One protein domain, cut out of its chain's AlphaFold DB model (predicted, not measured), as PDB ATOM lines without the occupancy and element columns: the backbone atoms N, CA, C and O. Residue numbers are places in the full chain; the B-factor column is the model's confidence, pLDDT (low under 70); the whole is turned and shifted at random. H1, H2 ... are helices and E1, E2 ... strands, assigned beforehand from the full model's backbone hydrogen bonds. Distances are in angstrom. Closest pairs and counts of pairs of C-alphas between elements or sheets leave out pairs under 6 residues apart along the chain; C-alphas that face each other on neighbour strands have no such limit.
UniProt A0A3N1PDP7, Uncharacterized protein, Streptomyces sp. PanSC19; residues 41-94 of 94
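AT A GLANCE: This is residues 41 to 94 of the 94 residues of an uncharacterized protein of Streptomyces sp. PanSC19 (UniProt A0A3N1PDP7). An elongated model has a ribbon of two antiparallel strands, E2 and E4, in its middle, with the single helix H1 packed at the end of the ribbon where E2 begins and E4 ends. Near the ribbon's other end lies a second, separate pair of short parallel strands, E1 and E3, and beyond it the loop of residues 68 to 78 makes the far tip of the long axis. The printed part has 54 residues, with one named helix and four named strands in the order E1, H1, E2, E3, E4, and its class is mixed, helices and strands. It is only just loose, close to compact, with a radius of gyration of the C-alphas of 12.2 A, and spans 37 by 22 by 16 A.

HOW THE PARTS SIT: E1, residues 41 to 44, is the parallel neighbour of E3, residues 79 to 81, with 28 degrees between their directions. N 43 and O 79 are 2.7 A apart, and N 81 and O 43 2.9 A, within hydrogen-bond range. H1, residues 51 to 60, has every O i to N i+4 pair within hydrogen-bond range. H1 and E4, residues 86 to 90, have 9 pairs of C-alphas within 8 A; the closest are those of Ala 57 and Ala 90, 4.5 A. H1 and E2, residues 63 to 67, have 3 such pairs, the closest being Ala 57 and Leu 63, 5.1 A between C-alphas. E2 and E4 are antiparallel neighbours at 158 degrees; N 64 and O 89 are 2.8 A apart, as are N 87 and O 66, within hydrogen-bond range. The closest C-alphas of E1 and E4 are those of Pro 44 and Val 86, 7.2 A. E1 and E2 are only just apart, at 8.1 A. H1 and E3 are apart, and so are E2 and E3. E3 and E4 meet only through their link.

IN THESE COORDINATES: E1 begins at C-alpha 41, (165.424, 198.536, 193.765), and is 9.9 A long. H1 is 13.9 A long, from Ala 51 to Gly 60, whose C-alpha is at (150.966, 220.473, 180.816). E2, Leu 63 to Leu 67, is 13.3 A long. E3, Ala 79 to Val 81, has three residues. E4, 13.4 A long, ends at C-alpha 90, (152.977, 213.911, 179.086).

THE WHOLE: The two C-alphas farthest apart are those of Asn 59 and Cys 73, 37.8 A. The link from E2 to E3 is long, with 11 residues; those from H1 to E2 and from E3 to E4 are tight, and that from E1 to H1 is short. The printed part has no cut and ends at Asp 94, the chain's last residue. The mean pLDDT of the printed part is 94.3, and no printed residue is under 70.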
ATOM      1  N   ARG A  41     165.776 197.160 194.146       96.44
ATOM      2  CA  ARG A  41     165.424 198.536 193.765       96.44
ATOM      3  C   ARG A  41     165.578 198.763 192.272       96.44
ATOM      4  O   ARG A  41     166.539 198.270 191.676       96.44
ATOM      5  N   ALA A  42     164.685 199.562 191.710       97.25
ATOM      6  CA  ALA A  42     164.780 200.077 190.351       97.25
ATOM      7  C   ALA A  42     165.124 201.568 190.365       97.25
ATOM      8  O   ALA A  42     164.934 202.262 191.360       97.25
ATOM      9  N   ARG A  43     165.670 202.050 189.254       97.25
ATOM     10  CA  ARG A  43     166.066 203.439 189.029       97.25
ATOM     11  C   ARG A  43     165.533 203.902 187.673       97.25
ATOM     12  O   ARG A  43     166.297 203.898 186.705       97.25
ATOM     13  N   PRO A  44     164.230 204.232 187.563       96.75
ATOM     14  CA  PRO A  44     163.707 204.968 186.420       96.75
ATOM     15  C   PRO A  44     164.469 206.274 186.248       96.75
ATOM     16  O   PRO A  44     164.688 206.995 187.224       96.75
ATOM     17  N   MET A  45     164.891 206.542 185.016       95.88
ATOM     18  CA  MET A  45     165.746 207.674 184.669       95.88
ATOM     19  C   MET A  45     164.921 208.754 183.949       95.88
ATOM     20  O   MET A  45     164.612 208.564 182.772       95.88
ATOM     21  N   PRO A  46     164.589 209.887 184.598       93.00
ATOM     22  CA  PRO A  46     163.976 211.032 183.922       93.00
ATOM     23  C   PRO A  46     164.838 211.588 182.780       93.00
ATOM     24  O   PRO A  46     164.307 212.048 181.781       93.00
ATOM     25  N   ASP A  47     166.164 211.451 182.861       89.06
ATOM     26  CA  ASP A  47     167.072 211.860 181.777       89.06
ATOM     27  C   ASP A  47     166.917 211.009 180.497       89.06
ATOM     28  O   ASP A  47     167.532 211.300 179.477       89.06
ATOM     29  N   ALA A  48     166.135 209.923 180.549       92.50
ATOM     30  CA  ALA A  48     165.796 209.089 179.395       92.50
ATOM     31  C   ALA A  48     164.370 209.345 178.868       92.50
ATOM     32  O   ALA A  48     163.852 208.541 178.091       92.50
ATOM     33  N   VAL A  49     163.721 210.428 179.309       93.88
ATOM     34  CA  VAL A  49     162.436 210.884 178.767       93.88
ATOM     35  C   VAL A  49     162.674 211.462 177.367       93.88
ATOM     36  O   VAL A  49     163.581 212.280 177.196       93.88
ATOM     37  N   PRO A  50     161.892 211.066 176.347       92.31
ATOM     38  CA  PRO A  50     161.962 211.698 175.034       92.31
ATOM     39  C   PRO A  50     161.680 213.202 175.132       92.31
ATOM     40  O   PRO A  50     160.705 213.601 175.765       92.31
ATOM     41  N   ALA A  51     162.491 214.033 174.471       91.19
ATOM     42  CA  ALA A  51     162.352 215.491 174.543       91.19
ATOM     43  C   ALA A  51     160.919 216.001 174.270       91.19
ATOM     44  O   ALA A  51     160.452 216.815 175.060       91.19
ATOM     45  N   PRO A  52     160.165 215.497 173.265       92.69
ATOM     46  CA  PRO A  52     158.789 215.949 173.036       92.69
ATOM     47  C   PRO A  52     157.851 215.724 174.230       92.69
ATOM     48  O   PRO A  52     157.032 216.585 174.534       92.69
ATOM     49  N   GLU A  53     157.994 214.595 174.931       95.44
ATOM     50  CA  GLU A  53     157.192 214.277 176.120       95.44
ATOM     51  C   GLU A  53     157.589 215.156 177.306       95.44
ATOM     52  O   GLU A  53     156.742 215.583 178.085       95.44
ATOM     53  N   LEU A  54     158.881 215.469 177.441       92.38
ATOM     54  CA  LEU A  54     159.353 216.349 178.504       92.38
ATOM     55  C   LEU A  54     158.862 217.785 178.299       92.38
ATOM     56  O   LEU A  54     158.343 218.383 179.237       92.38
ATOM     57  N   GLU A  55     158.957 218.307 177.076       92.31
ATOM     58  CA  GLU A  55     158.435 219.630 176.721       92.31
ATOM     59  C   GLU A  55     156.915 219.703 176.917       92.31
ATOM     60  O   GLU A  55     156.395 220.647 177.517       92.31
ATOM     61  N   ALA A  56     156.176 218.684 176.467       94.38
ATOM     62  CA  ALA A  56     154.735 218.617 176.680       94.38
ATOM     63  C   ALA A  56     154.382 218.565 178.177       94.38
ATOM     64  O   ALA A  56     153.452 219.246 178.604       94.38
ATOM     65  N   ALA A  57     155.150 217.843 178.997       94.19
ATOM     66  CA  ALA A  57     154.935 217.778 180.439       94.19
ATOM     67  C   ALA A  57     155.320 219.071 181.175       94.19
ATOM     68  O   ALA A  57     154.664 219.425 182.153       94.19
ATOM     69  N   VAL A  58     156.345 219.802 180.719       91.69
ATOM     70  CA  VAL A  58     156.678 221.139 181.243       91.69
ATOM     71  C   VAL A  58     155.517 222.105 181.008       91.69
ATOM     72  O   VAL A  58     155.170 222.870 181.905       91.69
ATOM     73  N   ASN A  59     154.877 222.026 179.838       92.19
ATOM     74  CA  ASN A  59     153.723 222.857 179.497       92.19
ATOM     75  C   ASN A  59     152.421 222.396 180.181       92.19
ATOM     76  O   ASN A  59     151.619 223.229 180.600       92.19
ATOM     77  N   GLY A  60     152.198 221.082 180.292       91.12
ATOM     78  CA  GLY A  60     150.966 220.473 180.816       91.12
ATOM     79  C   GLY A  60     150.967 220.192 182.323       91.12
ATOM     80  O   GLY A  60     149.916 219.950 182.912       91.12
ATOM     81  N   GLY A  61     152.132 220.238 182.972       92.62
ATOM     82  CA  GLY A  61     152.283 220.101 184.420       92.62
ATOM     83  C   GLY A  61     152.286 218.667 184.963       92.62
ATOM     84  O   GLY A  61     152.282 218.503 186.190       92.62
ATOM     85  N   LEU A  62     152.302 217.642 184.101       94.88
ATOM     86  CA  LEU A  62     152.369 216.236 184.504       94.88
ATOM     87  C   LEU A  62     153.165 215.378 183.503       94.88
ATOM     88  O   LEU A  62     152.874 215.336 182.310       94.88
ATOM     89  N   LEU A  63     154.156 214.653 184.031       95.12
ATOM     90  CA  LEU A  63     154.899 213.599 183.337       95.12
ATOM     91  C   LEU A  63     154.597 212.257 184.011       95.12
ATOM     92  O   LEU A  63     154.821 212.110 185.216       95.12
ATOM     93  N   VAL A  64     154.156 211.268 183.239       96.50
ATOM     94  CA  VAL A  64     153.815 209.929 183.730       96.50
ATOM     95  C   VAL A  64     154.811 208.901 183.204       96.50
ATOM     96  O   VAL A  64     155.042 208.791 182.004       96.50
ATOM     97  N   GLY A  65     155.404 208.131 184.121       95.88
ATOM     98  CA  GLY A  65     156.262 206.988 183.810       95.88
ATOM     99  C   GLY A  65     155.552 205.674 184.113       95.88
ATOM    100  O   GLY A  65     155.255 205.389 185.272       95.88
ATOM    101  N   ARG A  66     155.305 204.851 183.091       96.62
ATOM    102  CA  ARG A  66     154.716 203.510 183.224       96.62
ATOM    103  C   ARG A  66     155.782 202.447 183.020       96.62
ATOM    104  O   ARG A  66     156.484 202.464 182.018       96.62
ATOM    105  N   LEU A  67     155.900 201.514 183.955       96.19
ATOM    106  CA  LEU A  67     156.876 200.430 183.908       96.19
ATOM    107  C   LEU A  67     156.254 199.123 184.396       96.19
ATOM    108  O   LEU A  67     155.366 199.129 185.249       96.19
ATOM    109  N   GLY A  68     156.756 198.008 183.873       95.31
ATOM    110  CA  GLY A  68     156.472 196.687 184.428       95.31
ATOM    111  C   GLY A  68     157.142 196.506 185.790       95.31
ATOM    112  O   GLY A  68     158.212 197.052 186.055       95.31
ATOM    113  N   LEU A  69     156.508 195.729 186.662       95.19
ATOM    114  CA  LEU A  69     157.022 195.428 188.000       95.19
ATOM    115  C   LEU A  69     158.001 194.242 188.002       95.19
ATOM    116  O   LEU A  69     158.855 194.144 188.880       95.19
ATOM    117  N   THR A  70     157.919 193.385 186.989       95.19
ATOM    118  CA  THR A  70     158.785 192.226 186.760       95.19
ATOM    119  C   THR A  70     159.622 192.403 185.492       95.19
ATOM    120  O   THR A  70     159.222 193.086 184.549       95.19
ATOM    121  N   ASP A  71     160.815 191.816 185.482       93.56
ATOM    122  CA  ASP A  71     161.710 191.756 184.335       93.56
ATOM    123  C   ASP A  71     161.479 190.489 183.487       93.56
ATOM    124  O   ASP A  71     160.603 189.670 183.764       93.56
ATOM    125  N   ALA A  72     162.265 190.337 182.418       91.44
ATOM    126  CA  ALA A  72     162.135 189.228 181.471       91.44
ATOM    127  C   ALA A  72     162.485 187.849 182.062       91.44
ATOM    128  O   ALA A  72     162.142 186.833 181.464       91.44
ATOM    129  N   CYS A  73     163.155 187.809 183.215       93.62
ATOM    130  CA  CYS A  73     163.455 186.578 183.938       93.62
ATOM    131  C   CYS A  73     162.359 186.224 184.957       93.62
ATOM    132  O   CYS A  73     162.468 185.199 185.622       93.62
ATOM    133  N   GLY A  74     161.316 187.054 185.093       95.19
ATOM    134  CA  GLY A  74     160.280 186.901 186.116       95.19
ATOM    135  C   GLY A  74     160.674 187.467 187.483       95.19
ATOM    136  O   GLY A  74     159.927 187.315 188.445       95.19
ATOM    137  N   GLU A  75     161.816 188.150 187.573       95.31
ATOM    138  CA  GLU A  75     162.308 188.756 188.807       95.31
ATOM    139  C   GLU A  75     161.795 190.193 188.945       95.31
ATOM    140  O   GLU A  75     161.436 190.816 187.946       95.31
ATOM    141  N   PRO A  76     161.766 190.797 190.147       96.88
ATOM    142  CA  PRO A  76     161.342 192.186 190.262       96.88
ATOM    143  C   PRO A  76     162.271 193.114 189.467       96.88
ATOM    144  O   PRO A  76     163.497 192.950 189.482       96.88
ATOM    145  N   LEU A  77     161.705 194.120 188.796       97.00
ATOM    146  CA  LEU A  77     162.479 195.054 187.980       97.00
ATOM    147  C   LEU A  77     163.523 195.773 188.843       97.00
ATOM    148  O   LEU A  77     163.221 196.256 189.937       97.00
ATOM    149  N   CYS A  78     164.760 195.878 188.361       96.50
ATOM    150  CA  CYS A  78     165.843 196.462 189.143       96.50
ATOM    151  C   CYS A  78     166.825 197.307 188.332       96.50
ATOM    152  O   CYS A  78     166.796 197.340 187.104       96.50
ATOM    153  N   ALA A  79     167.753 197.937 189.057       94.62
ATOM    154  CA  ALA A  79     168.860 198.713 188.510       94.62
ATOM    155  C   ALA A  79     168.371 199.853 187.600       94.62
ATOM    156  O   ALA A  79     167.346 200.464 187.880       94.62
ATOM    157  N   ARG A  80     169.134 200.210 186.566       96.56
ATOM    158  CA  ARG A  80     168.802 201.309 185.652       96.56
ATOM    159  C   ARG A  80     167.591 200.943 184.787       96.56
ATOM    160  O   ARG A  80     167.620 199.929 184.094       96.56
ATOM    161  N   VAL A  81     166.566 201.797 184.786       97.25
ATOM    162  CA  VAL A  81     165.339 201.619 183.998       97.25
ATOM    163  C   VAL A  81     165.184 202.787 183.025       97.25
ATOM    164  O   VAL A  81     165.045 203.943 183.420       97.25
ATOM    165  N   VAL A  82     165.236 202.457 181.738       96.06
ATOM    166  CA  VAL A  82     165.101 203.356 180.582       96.06
ATOM    167  C   VAL A  82     164.178 202.687 179.553       96.06
ATOM    168  O   VAL A  82     163.922 201.481 179.688       96.06
ATOM    169  N   PRO A  83     163.670 203.405 178.536       96.00
ATOM    170  CA  PRO A  83     162.936 202.774 177.444       96.00
ATOM    171  C   PRO A  83     163.712 201.586 176.830       96.00
ATOM    172  O   PRO A  83     164.939 201.652 176.727       96.00
ATOM    173  N   PRO A  84     163.036 200.482 176.460       94.62
ATOM    174  CA  PRO A  84     161.580 200.288 176.468       94.62
ATOM    175  C   PRO A  84     161.007 199.766 177.803       94.62
ATOM    176  O   PRO A  84     159.826 199.452 177.870       94.62
ATOM    177  N   ARG A  85     161.805 199.640 178.875       96.25
ATOM    178  CA  ARG A  85     161.322 199.102 180.170       96.25
ATOM    179  C   ARG A  85     160.457 200.082 180.966       96.25
ATOM    180  O   ARG A  85     159.775 199.675 181.902       96.25
ATOM    181  N   VAL A  86     160.517 201.360 180.609       97.06
ATOM    182  CA  VAL A  86     159.609 202.412 181.064       97.06
ATOM    183  C   VAL A  86     159.143 203.202 179.847       97.06
ATOM    184  O   VAL A  86     159.949 203.526 178.973       97.06
ATOM    185  N   THR A  87     157.855 203.507 179.803       97.81
ATOM    186  CA  THR A  87     157.241 204.427 178.849       97.81
ATOM    187  C   THR A  87     156.971 205.739 179.565       97.81
ATOM    188  O   THR A  87     156.425 205.736 180.667       97.81
ATOM    189  N   TRP A  88     157.353 206.848 178.941       96.94
ATOM    190  CA  TRP A  88     157.121 208.194 179.453       96.94
ATOM    191  C   TRP A  88     156.112 208.908 178.566       96.94
ATOM    192  O   TRP A  88     156.254 208.849 177.347       96.94
ATOM    193  N   THR A  89     155.128 209.561 179.175       97.69
ATOM    194  CA  THR A  89     154.105 210.344 178.475       97.69
ATOM    195  C   THR A  89     153.783 211.616 179.246       97.69
ATOM    196  O   THR A  89     153.646 211.581 180.472       97.69
ATOM    197  N   ALA A  90     153.639 212.735 178.544       97.00
ATOM    198  CA  ALA A  90     152.977 213.911 179.086       97.00
ATOM    199  C   ALA A  90     151.473 213.660 179.181       97.00
ATOM    200  O   ALA A  90     150.858 213.138 178.250       97.00
ATOM    201  N   GLU A  91     150.873 214.047 180.301       96.38
ATOM    202  CA  GLU A  91     149.432 213.920 180.518       96.38
ATOM    203  C   GLU A  91     148.853 215.245 181.026       96.38
ATOM    204  O   GLU A  91     149.591 216.066 181.575       96.38
ATOM    205  N   PRO A  92     147.548 215.500 180.833       89.94
ATOM    206  CA  PRO A  92     146.881 216.616 181.485       89.94
ATOM    207  C   PRO A  92     146.945 216.452 183.003       89.94
ATOM    208  O   PRO A  92     146.754 215.356 183.527       89.94
ATOM    209  N   ARG A  93     147.203 217.547 183.713       86.88
ATOM    210  CA  ARG A  93     147.032 217.587 185.162       86.88
ATOM    211  C   ARG A  93     145.538 217.707 185.487       86.88
ATOM    212  O   ARG A  93     144.884 218.578 184.916       86.88
ATOM    213  N   ASP A  94     145.046 216.853 186.383       78.88
ATOM    214  CA  ASP A  94     143.682 216.923 186.936       78.88
ATOM    215  C   ASP A  94     143.403 218.241 187.683       78.88
ATOM    216  O   ASP A  94     144.346 218.795 188.310       78.88
TER     217      ASP A  94